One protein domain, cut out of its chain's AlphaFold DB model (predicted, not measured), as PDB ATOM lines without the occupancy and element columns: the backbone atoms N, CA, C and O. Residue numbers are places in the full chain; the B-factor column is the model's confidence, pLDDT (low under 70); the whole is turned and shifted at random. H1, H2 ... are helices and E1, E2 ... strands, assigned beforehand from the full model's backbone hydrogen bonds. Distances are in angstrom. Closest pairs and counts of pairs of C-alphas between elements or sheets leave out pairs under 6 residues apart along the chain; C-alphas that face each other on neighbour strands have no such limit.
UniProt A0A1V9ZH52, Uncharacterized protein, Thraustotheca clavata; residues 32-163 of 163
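This is residues 32 to 163 of the 163 residues of an uncharacterized protein of Thraustotheca clavata (UniProt A0A1V9ZH52). With little regular structure, the model is built on a long hairpin, E2 and E3, widened by E1 into a three-stranded sheet; loops and the small hairpin E4 and E5 gather toward one end, and H1 stands away from the sheet. The 132 printed residues include 49 in named elements, ordered H1 E1 H2 E2 E3 E4 E5, mixed class. The mixed sheet runs E1 E3 E2; the whole is compact, radius of gyration 15.8 A, spanning 48 by 35 by 26 A.

Inner strand E3, residues 101 to 110, is antiparallel to E2, residues 91 to 98, in a hairpin, with N 94 and O 106 2.8 A apart. E1, residues 63 to 66, is parallel to E3, with N 65 and O 105 2.9 A apart. H2, residues 68 to 75, only grazes this sheet; its closest C-alphas to E4, residues 138 to 140, are Ser 68 and Leu 139, 5.8 A. E4 and E5, residues 151 to 153, form an antiparallel hairpin, with N 140 and O 151 2.8 A apart. H1, residues 42 to 54, is not on the three-stranded sheet. In H1 and H2 every O i to N i+4 pair is within hydrogen-bond range.

E3 is 26.9 A long, E2 22.8 A and H1 18.5 A. H1 begins at C-alpha 42 (47.023, 64.190, 53.592); E5 ends at C-alpha 153 (33.349, 40.033, 39.427).

The farthest C-alphas, His 57 and Ser 119, are 49.1 A apart. The printed part has no cut; links H2 to E2 and E3 to E4 are long. The pLDDT is under 70 in residues 32 to 44, 55 to 61, 81 to 90 and 143 to 148.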
ATOM      1  N   THR A  32      41.231  45.228  54.827       61.66
ATOM      2  CA  THR A  32      40.701  46.266  55.719       61.66
ATOM      3  C   THR A  32      41.616  47.488  55.851       61.66
ATOM      4  O   THR A  32      41.156  48.585  56.167       61.66
ATOM      5  N   TYR A  33      42.915  47.341  55.578       64.31
ATOM      6  CA  TYR A  33      43.869  48.446  55.615       64.31
ATOM      7  C   TYR A  33      43.643  49.426  54.459       64.31
ATOM      8  O   TYR A  33      43.657  50.642  54.663       64.31
ATOM      9  N   PHE A  34      43.369  48.910  53.257       59.84
ATOM     10  CA  PHE A  34      43.161  49.720  52.051       59.84
ATOM     11  C   PHE A  34      41.767  50.356  51.988       59.84
ATOM     12  O   PHE A  34      41.603  51.432  51.405       59.84
ATOM     13  N   SER A  35      40.772  49.752  52.642       62.97
ATOM     14  CA  SER A  35      39.468  50.384  52.879       62.97
ATOM     15  C   SER A  35      39.528  51.496  53.932       62.97
ATOM     16  O   SER A  35      38.601  52.302  54.039       62.97
ATOM     17  N   SER A  36      40.609  51.563  54.719       66.94
ATOM     18  CA  SER A  36      40.728  52.530  55.803       66.94
ATOM     19  C   SER A  36      41.035  53.943  55.304       66.94
ATOM     20  O   SER A  36      41.761  54.171  54.333       66.94
ATOM     21  N   ILE A  37      40.533  54.927  56.053       64.56
ATOM     22  CA  ILE A  37      40.796  56.355  55.822       64.56
ATOM     23  C   ILE A  37      42.301  56.670  55.860       64.56
ATOM     24  O   ILE A  37      42.769  57.601  55.197       64.56
ATOM     25  N   TRP A  38      43.072  55.883  56.611       64.38
ATOM     26  CA  TRP A  38      44.504  56.078  56.805       64.38
ATOM     27  C   TRP A  38      45.334  55.792  55.555       64.38
ATOM     28  O   TRP A  38      46.471  56.261  55.469       64.38
ATOM     29  N   PHE A  39      44.761  55.109  54.563       66.12
ATOM     30  CA  PHE A  39      45.419  54.882  53.281       66.12
ATOM     31  C   PHE A  39      45.321  56.085  52.321       66.12
ATOM     32  O   PHE A  39      45.931  56.084  51.258       66.12
ATOM     33  N   ASN A  40      44.596  57.149  52.682       66.25
ATOM     34  CA  ASN A  40      44.455  58.320  51.815       66.25
ATOM     35  C   ASN A  40      45.614  59.327  51.921       66.25
ATOM     36  O   ASN A  40      46.407  59.332  52.872       66.25
ATOM     37  N   GLY A  41      45.670  60.235  50.940       68.31
ATOM     38  CA  GLY A  41      46.533  61.414  50.973       68.31
ATOM     39  C   GLY A  41      46.189  62.370  52.121       68.31
ATOM     40  O   GLY A  41      45.105  62.316  52.707       68.31
ATOM     41  N   VAL A  42      47.123  63.270  52.441       67.50
ATOM     42  CA  VAL A  42      47.023  64.190  53.592       67.50
ATOM     43  C   VAL A  42      45.752  65.045  53.544       67.50
ATOM     44  O   VAL A  42      45.093  65.199  54.567       67.50
ATOM     45  N   LYS A  43      45.357  65.534  52.359       66.94
ATOM     46  CA  LYS A  43      44.144  66.355  52.183       66.94
ATOM     47  C   LYS A  43      42.880  65.609  52.616       66.94
ATOM     48  O   LYS A  43      42.122  66.096  53.447       66.94
ATOM     49  N   THR A  44      42.686  64.398  52.100       68.25
ATOM     50  CA  THR A  44      41.520  63.570  52.427       68.25
ATOM     51  C   THR A  44      41.543  63.136  53.894       68.25
ATOM     52  O   THR A  44      40.505  63.123  54.545       68.25
ATOM     53  N   LYS A  45      42.727  62.839  54.450       74.50
ATOM     54  CA  LYS A  45      42.890  62.572  55.890       74.50
ATOM     55  C   LYS A  45      42.442  63.751  56.742       74.50
ATOM     56  O   LYS A  45      41.689  63.544  57.685       74.50
ATOM     57  N   ALA A  46      42.873  64.966  56.404       73.62
ATOM     58  CA  ALA A  46      42.484  66.172  57.125       73.62
ATOM     59  C   ALA A  46      40.960  66.366  57.102       73.62
ATOM     60  O   ALA A  46      40.364  66.543  58.158       73.62
ATOM     61  N   MET A  47      40.323  66.220  55.934       75.56
ATOM     62  CA  MET A  47      38.862  66.289  55.801       75.56
ATOM     63  C   MET A  47      38.140  65.228  56.646       75.56
ATOM     64  O   MET A  47      37.160  65.518  57.324       75.56
ATOM     65  N   PHE A  48      38.621  63.986  56.655       72.81
ATOM     66  CA  PHE A  48      37.992  62.951  57.473       72.81
ATOM     67  C   PHE A  48      38.205  63.153  58.972       72.81
ATOM     68  O   PHE A  48      37.320  62.825  59.761       72.81
ATOM     69  N   LEU A  49      39.354  63.695  59.378       77.00
ATOM     70  CA  LEU A  49      39.612  64.053  60.770       77.00
ATOM     71  C   LEU A  49      38.696  65.195  61.222       77.00
ATOM     72  O   LEU A  49      38.123  65.096  62.306       77.00
ATOM     73  N   THR A  50      38.479  66.222  60.395       77.56
ATOM     74  CA  THR A  50      37.531  67.302  60.720       77.56
ATOM     75  C   THR A  50      36.095  66.789  60.798       77.56
ATOM     76  O   THR A  50      35.395  67.101  61.761       77.56
ATOM     77  N   MET A  51      35.670  65.920  59.875       74.19
ATOM     78  CA  MET A  51      34.358  65.260  59.958       74.19
ATOM     79  C   MET A  51      34.221  64.409  61.227       74.19
ATOM     80  O   MET A  51      33.180  64.446  61.876       74.19
ATOM     81  N   LYS A  52      35.274  63.684  61.628       72.38
ATOM     82  CA  LYS A  52      35.277  62.888  62.866       72.38
ATOM     83  C   LYS A  52      35.137  63.763  64.115       72.38
ATOM     84  O   LYS A  52      34.444  63.373  65.047       72.38
ATOM     85  N   LEU A  53      35.764  64.940  64.129       73.81
ATOM     86  CA  LEU A  53      35.622  65.908  65.223       73.81
ATOM     87  C   LEU A  53      34.194  66.469  65.312       73.81
ATOM     88  O   LEU A  53      33.693  66.668  66.416       73.81
ATOM     89  N   ALA A  54      33.524  66.662  64.172       70.44
ATOM     90  CA  ALA A  54      32.118  67.064  64.125       70.44
ATOM     91  C   ALA A  54      31.156  65.923  64.522       70.44
ATOM     92  O   ALA A  54      30.095  66.168  65.089       70.44
ATOM     93  N   GLN A  55      31.532  64.667  64.270       66.44
ATOM     94  CA  GLN A  55      30.722  63.472  64.527       66.44
ATOM     95  C   GLN A  55      31.176  62.730  65.798       66.44
ATOM     96  O   GLN A  55      31.569  61.563  65.751       66.44
ATOM     97  N   ARG A  56      31.100  63.405  66.955       57.03
ATOM     98  CA  ARG A  56      31.591  62.932  68.272       57.03
ATOM     99  C   ARG A  56      31.034  61.583  68.775       57.03
ATOM    100  O   ARG A  56      31.568  61.065  69.747       57.03
ATOM    101  N   HIS A  57      30.016  61.000  68.136       55.53
ATOM    102  CA  HIS A  57      29.238  59.867  68.668       55.53
ATOM    103  C   HIS A  57      29.307  58.556  67.862       55.53
ATOM    104  O   HIS A  57      28.409  57.722  67.941       55.53
ATOM    105  N   ILE A  58      30.356  58.342  67.068       55.50
ATOM    106  CA  ILE A  58      30.441  57.163  66.197       55.50
ATOM    107  C   ILE A  58      31.255  56.032  66.855       55.50
ATOM    108  O   ILE A  58      32.448  56.178  67.118       55.50
ATOM    109  N   SER A  59      30.574  54.902  67.099       53.81
ATOM    110  CA  SER A  59      31.079  53.662  67.715       53.81
ATOM    111  C   SER A  59      32.274  53.025  66.979       53.81
ATOM    112  O   SER A  59      32.468  53.208  65.776       53.81
ATOM    113  N   TYR A  60      33.081  52.262  67.728       58.62
ATOM    114  CA  TYR A  60      34.457  51.851  67.407       58.62
ATOM    115  C   TYR A  60      34.614  50.621  66.491       58.62
ATOM    116  O   TYR A  60      35.740  50.296  66.117       58.62
ATOM    117  N   PHE A  61      33.530  49.970  66.066       65.19
ATOM    118  CA  PHE A  61      33.583  48.812  65.161       65.19
ATOM    119  C   PHE A  61      32.649  49.033  63.966       65.19
ATOM    120  O   PHE A  61      31.463  48.726  64.011       65.19
ATOM    121  N   ILE A  62      33.190  49.635  62.905       74.00
ATOM    122  CA  ILE A  62      32.481  49.869  61.640       74.00
ATOM    123  C   ILE A  62      33.063  48.919  60.609       74.00
ATOM    124  O   ILE A  62      34.279  48.936  60.389       74.00
ATOM    125  N   ASN A  63      32.205  48.146  59.948       82.38
ATOM    126  CA  ASN A  63      32.634  47.295  58.845       82.38
ATOM    127  C   ASN A  63      33.131  48.175  57.699       82.38
ATOM    128  O   ASN A  63      32.453  49.113  57.272       82.38
ATOM    129  N   GLN A  64      34.348  47.904  57.233       83.88
ATOM    130  CA  GLN A  64      34.959  48.632  56.130       83.88
ATOM    131  C   GLN A  64      35.084  47.712  54.929       83.88
ATOM    132  O   GLN A  64      35.670  46.633  55.023       83.88
ATOM    133  N   HIS A  65      34.565  48.172  53.799       86.75
ATOM    134  CA  HIS A  65      34.650  47.464  52.534       86.75
ATOM    135  C   HIS A  65      35.382  48.324  51.502       86.75
ATOM    136  O   HIS A  65      35.308  49.555  51.533       86.75
ATOM    137  N   GLY A  66      36.088  47.668  50.585       87.00
ATOM    138  CA  GLY A  66      36.717  48.311  49.438       87.00
ATOM    139  C   GLY A  66      38.223  48.471  49.497       87.00
ATOM    140  O   GLY A  66      38.916  47.838  50.293       87.00
ATOM    141  N   GLY A  67      38.737  49.319  48.609       83.25
ATOM    142  CA  GLY A  67      40.175  49.520  48.442       83.25
ATOM    143  C   GLY A  67      40.870  48.396  47.671       83.25
ATOM    144  O   GLY A  67      42.098  48.309  47.713       83.25
ATOM    145  N   SER A  68      40.125  47.553  46.950       85.56
ATOM    146  CA  SER A  68      40.687  46.463  46.144       85.56
ATOM    147  C   SER A  68      41.654  46.959  45.068       85.56
ATOM    148  O   SER A  68      42.709  46.364  44.886       85.56
ATOM    149  N   ILE A  69      41.365  48.085  44.410       84.75
ATOM    150  CA  ILE A  69      42.237  48.679  43.381       84.75
ATOM    151  C   ILE A  69      43.552  49.177  43.995       84.75
ATOM    152  O   ILE A  69      44.630  49.026  43.416       84.75
ATOM    153  N   HIS A  70      43.486  49.714  45.215       80.25
ATOM    154  CA  HIS A  70      44.676  50.105  45.971       80.25
ATOM    155  C   HIS A  70      45.493  48.885  46.389       80.25
ATOM    156  O   HIS A  70      46.718  48.891  46.257       80.25
ATOM    157  N   ARG A  71      44.816  47.813  46.811       80.56
ATOM    158  CA  ARG A  71      45.442  46.521  47.102       80.56
ATOM    159  C   ARG A  71      46.109  45.935  45.858       80.56
ATOM    160  O   ARG A  71      47.267  45.542  45.947       80.56
ATOM    161  N   LEU A  72      45.437  45.948  44.708       83.06
ATOM    162  CA  LEU A  72      45.978  45.502  43.423       83.06
ATOM    163  C   LEU A  72      47.250  46.273  43.079       83.06
ATOM    164  O   LEU A  72      48.279  45.670  42.817       83.06
ATOM    165  N   SER A  73      47.206  47.599  43.173       79.94
ATOM    166  CA  SER A  73      48.355  48.458  42.868       79.94
ATOM    167  C   SER A  73      49.511  48.280  43.854       79.94
ATOM    168  O   SER A  73      50.671  48.513  43.515       79.94
ATOM    169  N   SER A  74      49.213  47.900  45.100       78.06
ATOM    170  CA  SER A  74      50.238  47.557  46.089       78.06
ATOM    171  C   SER A  74      50.866  46.187  45.828       78.06
ATOM    172  O   SER A  74      52.070  46.046  46.011       78.06
ATOM    173  N   ALA A  75      50.071  45.215  45.369       78.81
ATOM    174  CA  ALA A  75      50.509  43.849  45.099       78.81
ATOM    175  C   ALA A  75      51.228  43.719  43.747       78.81
ATOM    176  O   ALA A  75      52.212  42.995  43.643       78.81
ATOM    177  N   ILE A  76      50.760  44.437  42.726       81.12
ATOM    178  CA  ILE A  76      51.280  44.407  41.359       81.12
ATOM    179  C   ILE A  76      51.669  45.842  40.968       81.12
ATOM    180  O   ILE A  76      50.825  46.617  40.506       81.12
ATOM    181  N   PRO A  77      52.953  46.226  41.123       78.44
ATOM    182  CA  PRO A  77      53.418  47.594  40.884       78.44
ATOM    183  C   PRO A  77      53.151  48.124  39.473       78.44
ATOM    184  O   PRO A  77      53.056  49.333  39.301       78.44
ATOM    185  N   ARG A  78      52.974  47.244  38.477       79.56
ATOM    186  CA  ARG A  78      52.652  47.625  37.090       79.56
ATOM    187  C   ARG A  78      51.330  48.386  36.951       79.56
ATOM    188  O   ARG A  78      51.165  49.134  35.997       79.56
ATOM    189  N   TYR A  79      50.421  48.259  37.919       80.19
ATOM    190  CA  TYR A  79      49.184  49.044  37.960       80.19
ATOM    191  C   TYR A  79      49.396  50.497  38.412       80.19
ATOM    192  O   TYR A  79      48.501  51.330  38.258       80.19
ATOM    193  N   LYS A  80      50.584  50.846  38.923       75.50
ATOM    194  CA  LYS A  80      50.961  52.230  39.211       75.50
ATOM    195  C   LYS A  80      51.593  52.852  37.966       75.50
ATOM    196  O   LYS A  80      52.739  52.562  37.645       75.50
ATOM    197  N   LYS A  81      50.877  53.764  37.298       64.88
ATOM    198  CA  LYS A  81      51.437  54.551  36.177       64.88
ATOM    199  C   LYS A  81      52.526  55.538  36.619       64.88
ATOM    200  O   LYS A  81      53.384  55.893  35.822       64.88
ATOM    201  N   SER A  82      52.508  55.982  37.879       56.44
ATOM    202  CA  SER A  82      53.544  56.844  38.458       56.44
ATOM    203  C   SER A  82      53.712  56.580  39.963       56.44
ATOM    204  O   SER A  82      52.721  56.322  40.650       56.44
ATOM    205  N   PRO A  83      54.943  56.669  40.510       51.97
ATOM    206  CA  PRO A  83      55.193  56.540  41.947       51.97
ATOM    207  C   PRO A  83      54.571  57.677  42.776       51.97
ATOM    208  O   PRO A  83      54.297  57.489  43.962       51.97
ATOM    209  N   THR A  84      54.339  58.846  42.171       44.25
ATOM    210  CA  THR A  84      53.806  60.048  42.838       44.25
ATOM    211  C   THR A  84      52.346  60.336  42.501       44.25
ATOM    212  O   THR A  84      51.667  60.998  43.286       44.25
ATOM    213  N   ILE A  85      51.841  59.818  41.378       49.94
ATOM    214  CA  ILE A  85      50.449  59.985  40.951       49.94
ATOM    215  C   ILE A  85      49.824  58.603  40.802       49.94
ATOM    216  O   ILE A  85      49.990  57.921  39.791       49.94
ATOM    217  N   ASN A  86      49.077  58.197  41.826       55.03
ATOM    218  CA  ASN A  86      48.206  57.042  41.706       55.03
ATOM    219  C   ASN A  86      46.966  57.505  40.928       55.03
ATOM    220  O   ASN A  86      46.049  58.074  41.509       55.03
ATOM    221  N   PHE A  87      46.944  57.287  39.610       50.56
ATOM    222  CA  PHE A  87      45.745  57.486  38.777       50.56
ATOM    223  C   PHE A  87      44.648  56.448  39.063       50.56
ATOM    224  O   PHE A  87      43.679  56.352  38.315       50.56
ATOM    225  N   CYS A  88      44.785  55.682  40.147       54.44
ATOM    226  CA  CYS A  88      43.745  54.848  40.720       54.44
ATOM    227  C   CYS A  88      42.584  55.723  41.211       54.44
ATOM    228  O   CYS A  88      42.449  55.938  42.408       54.44
ATOM    229  N   SER A  89      41.785  56.197  40.253       57.16
ATOM    230  CA  SER A  89      40.441  56.759  40.354       57.16
ATOM    231  C   SER A  89      40.170  57.903  41.327       57.16
ATOM    232  O   SER A  89      40.752  58.054  42.396       57.16
ATOM    233  N   SER A  90      39.094  58.625  41.037       67.75
ATOM    234  CA  SER A  90      38.285  59.236  42.087       67.75
ATOM    235  C   SER A  90      37.692  58.135  42.970       67.75
ATOM    236  O   SER A  90      36.937  57.289  42.485       67.75
ATOM    237  N   ASP A  91      38.062  58.128  44.246       78.44
ATOM    238  CA  ASP A  91      37.413  57.297  45.254       78.44
ATOM    239  C   ASP A  91      36.248  58.052  45.887       78.44
ATOM    240  O   ASP A  91      36.373  59.223  46.258       78.44
ATOM    241  N   CYS A  92      35.139  57.353  46.081       82.50
ATOM    242  CA  CYS A  92      34.010  57.824  46.865       82.50
ATOM    243  C   CYS A  92      33.891  56.983  48.135       82.50
ATOM    244  O   CYS A  92      34.015  55.758  48.116       82.50
ATOM    245  N   PHE A  93      33.638  57.656  49.254       84.56
ATOM    246  CA  PHE A  93      33.360  57.008  50.529       84.56
ATOM    247  C   PHE A  93      31.865  57.108  50.801       84.56
ATOM    248  O   PHE A  93      31.326  58.203  50.949       84.56
ATOM    249  N   ILE A  94      31.208  55.957  50.865       87.06
ATOM    250  CA  ILE A  94      29.794  55.827  51.192       87.06
ATOM    251  C   ILE A  94      29.692  55.454  52.669       87.06
ATOM    252  O   ILE A  94      30.398  54.565  53.153       87.06
ATOM    253  N   TYR A  95      28.822  56.161  53.382       86.19
ATOM    254  CA  TYR A  95      28.572  55.973  54.805       86.19
ATOM    255  C   TYR A  95      27.159  55.433  54.986       86.19
ATOM    256  O   TYR A  95      26.188  56.130  54.699       86.19
ATOM    257  N   CYS A  96      27.045  54.194  55.456       86.19
ATOM    258  CA  CYS A  96      25.763  53.524  55.621       86.19
ATOM    259  C   CYS A  96      25.285  53.679  57.065       86.19
ATOM    260  O   CYS A  96      25.852  53.084  57.988       86.19
ATOM    261  N   TYR A  97      24.240  54.481  57.261       86.69
ATOM    262  CA  TYR A  97      23.616  54.695  58.563       86.69
ATOM    263  C   TYR A  97      22.363  53.830  58.715       86.69
ATOM    264  O   TYR A  97      21.561  53.720  57.792       86.69
ATOM    265  N   TYR A  98      22.173  53.260  59.903       85.06
ATOM    266  CA  TYR A  98      20.953  52.566  60.307       85.06
ATOM    267  C   TYR A  98      20.554  53.035  61.706       85.06
ATOM    268  O   TYR A  98      21.377  53.007  62.623       85.06
ATOM    269  N   ASN A  99      19.310  53.494  61.872       88.06
ATOM    270  CA  ASN A  99      18.804  54.089  63.117       88.06
ATOM    271  C   ASN A  99      19.746  55.166  63.686       88.06
ATOM    272  O   ASN A  99      20.141  55.108  64.849       88.06
ATOM    273  N   GLY A 100      20.199  56.092  62.834       80.94
ATOM    274  CA  GLY A 100      21.114  57.179  63.215       80.94
ATOM    275  C   GLY A 100      22.555  56.749  63.525       80.94
ATOM    276  O   GLY A 100      23.409  57.600  63.755       80.94
ATOM    277  N   ASN A 101      22.860  55.450  63.485       82.12
ATOM    278  CA  ASN A 101      24.181  54.911  63.788       82.12
ATOM    279  C   ASN A 101      24.913  54.501  62.509       82.12
ATOM    280  O   ASN A 101      24.357  53.784  61.677       82.12
ATOM    281  N   LEU A 102      26.178  54.907  62.365       83.56
ATOM    282  CA  LEU A 102      27.028  54.455  61.261       83.56
ATOM    283  C   LEU A 102      27.346  52.964  61.439       83.56
ATOM    284  O   LEU A 102      27.981  52.585  62.422       83.56
ATOM    285  N   LYS A 103      26.906  52.129  60.495       85.94
ATOM    286  CA  LYS A 103      27.130  50.676  60.514       85.94
ATOM    287  C   LYS A 103      28.297  50.262  59.638       85.94
ATOM    288  O   LYS A 103      29.133  49.464  60.060       85.94
ATOM    289  N   GLU A 104      28.377  50.834  58.440       87.62
ATOM    290  CA  GLU A 104      29.353  50.423  57.434       87.62
ATOM    291  C   GLU A 104      29.937  51.625  56.701       87.62
ATOM    292  O   GLU A 104      29.292  52.665  56.533       87.62
ATOM    293  N   ARG A 105      31.176  51.464  56.247       87.00
ATOM    294  CA  ARG A 105      31.842  52.397  55.347       87.00
ATOM    295  C   ARG A 105      32.336  51.643  54.129       87.00
ATOM    296  O   ARG A 105      33.097  50.683  54.247       87.00
ATOM    297  N   ILE A 106      31.957  52.127  52.960       88.44
ATOM    298  CA  ILE A 106      32.276  51.487  51.692       88.44
ATOM    299  C   ILE A 106      33.121  52.463  50.882       88.44
ATOM    300  O   ILE A 106      32.685  53.577  50.591       88.44
ATOM    301  N   ARG A 107      34.347  52.065  50.542       88.94
ATOM    302  CA  ARG A 107      35.183  52.776  49.575       88.94
ATOM    303  C   ARG A 107      34.915  52.188  48.199       88.94
ATOM    304  O   ARG A 107      35.226  51.024  47.972       88.94
ATOM    305  N   VAL A 108      34.365  52.996  47.305       89.00
ATOM    306  CA  VAL A 108      34.162  52.622  45.906       89.00
ATOM    307  C   VAL A 108      35.022  53.480  44.998       89.00
ATOM    308  O   VAL A 108      35.339  54.630  45.299       89.00
ATOM    309  N   THR A 109      35.373  52.902  43.867       88.00
ATOM    310  CA  THR A 109      36.341  53.428  42.917       88.00
ATOM    311  C   THR A 109      35.721  53.307  41.520       88.00
ATOM    312  O   THR A 109      35.077  52.301  41.223       88.00
ATOM    313  N   LEU A 110      35.837  54.322  40.660       88.00
ATOM    314  CA  LEU A 110      35.307  54.261  39.293       88.00
ATOM    315  C   LEU A 110      36.036  53.177  38.500       88.00
ATOM    316  O   LEU A 110      37.248  53.248  38.290       88.00
ATOM    317  N   LEU A 111      35.278  52.209  37.997       88.00
ATOM    318  CA  LEU A 111      35.793  51.099  37.206       88.00
ATOM    319  C   LEU A 111      36.457  51.575  35.911       88.00
ATOM    320  O   LEU A 111      37.446  50.997  35.484       88.00
ATOM    321  N   THR A 112      35.951  52.647  35.300       84.31
ATOM    322  CA  THR A 112      36.505  53.210  34.057       84.31
ATOM    323  C   THR A 112      37.938  53.721  34.202       84.31
ATOM    324  O   THR A 112      38.633  53.875  33.204       84.31
ATOM    325  N   SER A 113      38.399  53.969  35.428       77.81
ATOM    326  CA  SER A 113      39.783  54.360  35.699       77.81
ATOM    327  C   SER A 113      40.740  53.169  35.854       77.81
ATOM    328  O   SER A 113      41.956  53.361  35.897       77.81
ATOM    329  N   LEU A 114      40.210  51.944  35.956       84.94
ATOM    330  CA  LEU A 114      40.995  50.727  36.113       84.94
ATOM    331  C   LEU A 114      41.479  50.242  34.745       84.94
ATOM    332  O   LEU A 114      40.715  49.699  33.949       84.94
ATOM    333  N   ASP A 115      42.774  50.405  34.496       87.06
ATOM    334  CA  ASP A 115      43.433  49.809  33.339       87.06
ATOM    335  C   ASP A 115      43.534  48.296  33.542       87.06
ATOM    336  O   ASP A 115      44.204  47.852  34.466       87.06
ATOM    337  N   ARG A 116      42.851  47.498  32.719       88.12
ATOM    338  CA  ARG A 116      42.809  46.034  32.876       88.12
ATOM    339  C   ARG A 116      44.055  45.329  32.338       88.12
ATOM    340  O   ARG A 116      44.173  44.125  32.544       88.12
ATOM    341  N   ASN A 117      44.949  46.048  31.648       88.19
ATOM    342  CA  ASN A 117      46.182  45.505  31.070       88.19
ATOM    343  C   ASN A 117      45.974  44.216  30.245       88.19
ATOM    344  O   ASN A 117      46.792  43.300  30.300       88.19
ATOM    345  N   LEU A 118      44.883  44.137  29.471       88.81
ATOM    346  CA  LEU A 118      44.470  42.918  28.751       88.81
ATOM    347  C   LEU A 118      45.505  42.399  27.739       88.81
ATOM    348  O   LEU A 118      45.426  41.253  27.316       88.81
ATOM    349  N   SER A 119      46.479  43.225  27.357       88.31
ATOM    350  CA  SER A 119      47.569  42.846  26.459       88.31
ATOM    351  C   SER A 119      48.648  41.979  27.115       88.31
ATOM    352  O   SER A 119      49.477  41.432  26.394       88.31
ATOM    353  N   VAL A 120      48.689  41.866  28.451       87.12
ATOM    354  CA  VAL A 120      49.725  41.100  29.164       87.12
ATOM    355  C   VAL A 120      49.081  40.093  30.128       87.12
ATOM    356  O   VAL A 120      48.713  40.468  31.244       87.12
ATOM    357  N   PRO A 121      48.955  38.810  29.731       84.44
ATOM    358  CA  PRO A 121      48.202  37.799  30.482       84.44
ATOM    359  C   PRO A 121      48.664  37.578  31.925       84.44
ATOM    360  O   PRO A 121      47.844  37.272  32.781       84.44
ATOM    361  N   GLU A 122      49.954  37.779  32.208       82.50
ATOM    362  CA  GLU A 122      50.569  37.561  33.528       82.50
ATOM    363  C   GLU A 122      49.888  38.335  34.663       82.50
ATOM    364  O   GLU A 122      49.898  37.905  35.814       82.50
ATOM    365  N   TYR A 123      49.320  39.499  34.356       83.00
ATOM    366  CA  TYR A 123      48.666  40.347  35.347       83.00
ATOM    367  C   TYR A 123      47.371  40.969  34.842       83.00
ATOM    368  O   TYR A 123      46.832  41.819  35.545       83.00
ATOM    369  N   ALA A 124      46.873  40.581  33.668       88.75
ATOM    370  CA  ALA A 124      45.616  41.078  33.116       88.75
ATOM    371  C   ALA A 124      44.430  40.793  34.051       88.75
ATOM    372  O   ALA A 124      44.362  39.746  34.692       88.75
ATOM    373  N   ILE A 125      43.474  41.724  34.110       90.56
ATOM    374  CA  ILE A 125      42.234  41.540  34.877       90.56
ATOM    375  C   ILE A 125      41.152  40.991  33.957       90.56
ATOM    376  O   ILE A 125      40.569  41.737  33.160       90.56
ATOM    377  N   PHE A 126      40.832  39.712  34.099       91.62
ATOM    378  CA  PHE A 126      39.728  39.085  33.372       91.62
ATOM    379  C   PHE A 126      38.413  39.204  34.142       91.62
ATOM    380  O   PHE A 126      38.403  39.397  35.357       91.62
ATOM    381  N   ASP A 127      37.297  39.156  33.415       92.94
ATOM    382  CA  ASP A 127      35.985  39.080  34.050       92.94
ATOM    383  C   ASP A 127      35.804  37.656  34.593       92.94
ATOM    384  O   ASP A 127      36.116  36.689  33.901       92.94
ATOM    385  N   ALA A 128      35.360  37.533  35.844       91.69
ATOM    386  CA  ALA A 128      35.024  36.239  36.424       91.69
ATOM    387  C   ALA A 128      33.681  35.739  35.878       91.69
ATOM    388  O   ALA A 128      32.795  36.539  35.574       91.69
ATOM    389  N   GLU A 129      33.510  34.418  35.831       91.25
ATOM    390  CA  GLU A 129      32.200  33.802  35.579       91.25
ATOM    391  C   GLU A 129      31.219  34.099  36.723       91.25
ATOM    392  O   GLU A 129      30.021  34.289  36.511       91.25
ATOM    393  N   GLU A 130      31.740  34.189  37.948       93.19
ATOM    394  CA  GLU A 130      30.956  34.537  39.124       93.19
ATOM    395  C   GLU A 130      30.588  36.025  39.159       93.19
ATOM    396  O   GLU A 130      31.396  36.925  38.901       93.19
ATOM    397  N   LEU A 131      29.350  36.294  39.570       94.19
ATOM    398  CA  LEU A 131      28.857  37.652  39.761       94.19
ATOM    399  C   LEU A 131      29.266  38.210  41.123       94.19
ATOM    400  O   LEU A 131      29.409  37.499  42.119       94.19
ATOM    401  N   SER A 132      29.388  39.532  41.184       93.62
ATOM    402  CA  SER A 132      29.634  40.243  42.432       93.62
ATOM    403  C   SER A 132      28.474  40.011  43.408       93.62
ATOM    404  O   SER A 132      27.308  40.136  43.017       93.62
ATOM    405  N   PRO A 133      28.763  39.749  44.697       91.62
ATOM    406  CA  PRO A 133      27.732  39.683  45.730       91.62
ATOM    407  C   PRO A 133      27.158  41.069  46.073       91.62
ATOM    408  O   PRO A 133      26.177  41.162  46.804       91.62
ATOM    409  N   PHE A 134      27.765  42.148  45.566       89.69
ATOM    410  CA  PHE A 134      27.332  43.524  45.784       89.69
ATOM    411  C   PHE A 134      26.618  44.095  44.550       89.69
ATOM    412  O   PHE A 134      26.770  43.612  43.427       89.69
ATOM    413  N   CYS A 135      25.906  45.209  44.729       90.75
ATOM    414  CA  CYS A 135      25.357  46.009  43.625       90.75
ATOM    415  C   CYS A 135      26.427  46.781  42.819       90.75
ATOM    416  O   CYS A 135      26.099  47.522  41.895       90.75
ATOM    417  N   VAL A 136      27.704  46.603  43.163       92.94
ATOM    418  CA  VAL A 136      28.879  47.180  42.502       92.94
ATOM    419  C   VAL A 136      29.819  46.063  42.055       92.94
ATOM    420  O   VAL A 136      29.755  44.948  42.580       92.94
ATOM    421  N   ASN A 137      30.689  46.339  41.086       94.25
ATOM    422  CA  ASN A 137      31.701  45.369  40.660       94.25
ATOM    423  C   ASN A 137      32.671  45.099  41.814       94.25
ATOM    424  O   ASN A 137      32.948  46.001  42.598       94.25
ATOM    425  N   LYS A 138      33.229  43.898  41.909       92.94
ATOM    426  CA  LYS A 138      34.184  43.534  42.960       92.94
ATOM    427  C   LYS A 138      35.469  43.038  42.328       92.94
ATOM    428  O   LYS A 138      35.451  42.070  41.573       92.94
ATOM    429  N   LEU A 139      36.582  43.676  42.668       91.12
ATOM    430  CA  LEU A 139      37.891  43.220  42.220       91.12
ATOM    431  C   LEU A 139      38.475  42.257  43.256       91.12
ATOM    432  O   LEU A 139      38.699  42.603  44.420       91.12
ATOM    433  N   VAL A 140      38.729  41.027  42.823       89.62
ATOM    434  CA  VAL A 140      39.329  39.977  43.641       89.62
ATOM    435  C   VAL A 140      40.815  39.913  43.323       89.62
ATOM    436  O   VAL A 140      41.242  39.456  42.267       89.62
ATOM    437  N   VAL A 141      41.608  40.401  44.275       83.94
ATOM    438  CA  VAL A 141      43.070  40.346  44.230       83.94
ATOM    439  C   VAL A 141      43.514  39.118  45.017       83.94
ATOM    440  O   VAL A 141      43.592  39.156  46.252       83.94
ATOM    441  N   LEU A 142      43.764  38.017  44.310       72.75
ATOM    442  CA  LEU A 142      44.439  36.851  44.874       72.75
ATOM    443  C   LEU A 142      45.920  37.219  45.073       72.75
ATOM    444  O   LEU A 142      46.483  37.999  44.308       72.75
ATOM    445  N   GLY A 143      46.517  36.804  46.194       60.22
ATOM    446  CA  GLY A 143      47.860  37.259  46.582       60.22
ATOM    447  C   GLY A 143      48.932  36.882  45.552       60.22
ATOM    448  O   GLY A 143      48.746  35.938  44.799       60.22
ATOM    449  N   ALA A 144      50.079  37.569  45.575       50.91
ATOM    450  CA  ALA A 144      51.191  37.377  44.630       50.91
ATOM    451  C   ALA A 144      51.761  35.939  44.551       50.91
ATOM    452  O   ALA A 144      52.495  35.628  43.623       50.91
ATOM    453  N   ASN A 145      51.410  35.069  45.506       49.22
ATOM    454  CA  ASN A 145      51.815  33.660  45.554       49.22
ATOM    455  C   ASN A 145      50.726  32.700  45.037       49.22
ATOM    456  O   ASN A 145      50.890  31.485  45.113       49.22
ATOM    457  N   SER A 146      49.587  33.223  44.576       53.22
ATOM    458  CA  SER A 146      48.555  32.443  43.902       53.22
ATOM    459  C   SER A 146      48.814  32.506  42.394       53.22
ATOM    460  O   SER A 146      49.044  33.599  41.884       53.22
ATOM    461  N   PRO A 147      48.756  31.379  41.663       57.47
ATOM    462  CA  PRO A 147      48.968  31.357  40.212       57.47
ATOM    463  C   PRO A 147      47.863  32.080  39.422       57.47
ATOM    464  O   PRO A 147      47.946  32.188  38.201       57.47
ATOM    465  N   ASN A 148      46.821  32.564  40.101       68.38
ATOM    466  CA  ASN A 148      45.637  33.105  39.465       68.38
ATOM    467  C   ASN A 148      45.740  34.625  39.328       68.38
ATOM    468  O   ASN A 148      45.886  35.350  40.315       68.38
ATOM    469  N   ALA A 149      45.610  35.093  38.086       79.75
ATOM    470  CA  ALA A 149      45.474  36.500  37.747       79.75
ATOM    471  C   ALA A 149      44.315  37.164  38.529       79.75
ATOM    472  O   ALA A 149      43.356  36.486  38.917       79.75
ATOM    473  N   PRO A 150      44.375  38.485  38.783       88.31
ATOM    474  CA  PRO A 150      43.270  39.207  39.403       88.31
ATOM    475  C   PRO A 150      41.991  39.082  38.564       88.31
ATOM    476  O   PRO A 150      42.025  39.146  37.337       88.31
ATOM    477  N   LEU A 151      40.849  38.953  39.239       92.00
ATOM    478  CA  LEU A 151      39.555  38.758  38.589       92.00
ATOM    479  C   LEU A 151      38.575  39.870  38.948       92.00
ATOM    480  O   LEU A 151      38.516  40.331  40.092       92.00
ATOM    481  N   LEU A 152      37.778  40.283  37.968       93.50
ATOM    482  CA  LEU A 152      36.715  41.265  38.123       93.50
ATOM    483  C   LEU A 152      35.359  40.561  38.133       93.50
ATOM    484  O   LEU A 152      34.876  40.101  37.104       93.50
ATOM    485  N   LEU A 153      34.718  40.518  39.297       94.94
ATOM    486  CA  LEU A 153      33.349  40.033  39.427       94.94
ATOM    487  C   LEU A 153      32.408  41.185  39.074       94.94
ATOM    488  O   LEU A 153      32.421  42.240  39.724       94.94
ATOM    489  N   ARG A 154      31.587  40.998  38.043       95.19
ATOM    490  CA  ARG A 154      30.655  42.027  37.569       95.19
ATOM    491  C   ARG A 154      29.424  42.120  38.454       95.19
ATOM    492  O   ARG A 154      28.918  41.113  38.941       95.19
ATOM    493  N   SER A 155      28.930  43.334  38.678       95.06
ATOM    494  CA  SER A 155      27.630  43.515  39.332       95.06
ATOM    495  C   SER A 155      26.504  42.950  38.470       95.06
ATOM    496  O   SER A 155      26.574  42.986  37.244       95.06
ATOM    497  N   ARG A 156      25.430  42.484  39.122       92.06
ATOM    498  CA  ARG A 156      24.220  41.997  38.430       92.06
ATOM    499  C   ARG A 156      23.616  43.043  37.488       92.06
ATOM    500  O   ARG A 156      23.109  42.698  36.432       92.06
ATOM    501  N   ASN A 157      23.692  44.311  37.882       91.50
ATOM    502  CA  ASN A 157      23.258  45.453  37.084       91.50
ATOM    503  C   ASN A 157      24.476  46.217  36.563       91.50
ATOM    504  O   ASN A 157      25.528  46.199  37.205       91.50
ATOM    505  N   SER A 158      24.328  46.943  35.451       89.94
ATOM    506  CA  SER A 158      25.388  47.834  34.963       89.94
ATOM    507  C   SER A 158      25.747  48.860  36.039       89.94
ATOM    508  O   SER A 158      24.891  49.607  36.512       89.94
ATOM    509  N   CYS A 159      27.011  48.869  36.458       90.31
ATOM    510  CA  CYS A 159      27.508  49.757  37.496       90.31
ATOM    511  C   CYS A 159      28.900  50.257  37.123       90.31
ATOM    512  O   CYS A 159      29.777  49.472  36.760       90.31
ATOM    513  N   ALA A 160      29.111  51.565  37.243       91.06
ATOM    514  CA  ALA A 160      30.411  52.185  37.001       91.06
ATOM    515  C   ALA A 160      31.360  52.065  38.203       91.06
ATOM    516  O   ALA A 160      32.523  52.441  38.100       91.06
ATOM    517  N   TRP A 161      30.882  51.563  39.343       92.00
ATOM    518  CA  TRP A 161      31.634  51.521  40.593       92.00
ATOM    519  C   TRP A 161      32.203  50.133  40.860       92.00
ATOM    520  O   TRP A 161      31.582  49.112  40.549       92.00
ATOM    521  N   CYS A 162      33.392  50.106  41.447       90.81
ATOM    522  CA  CYS A 162      34.104  48.910  41.853       90.81
ATOM    523  C   CYS A 162      34.530  49.017  43.319       90.81
ATOM    524  O   CYS A 162      34.895  50.099  43.784       90.81
ATOM    525  N   ILE A 163      34.455  47.895  44.033       89.62
ATOM    526  CA  ILE A 163      34.879  47.738  45.424       89.62
ATOM    527  C   ILE A 163      36.147  46.911  45.548       89.62
ATOM    528  O   ILE A 163      36.323  45.926  44.790       89.62
TER     529      ILE A 163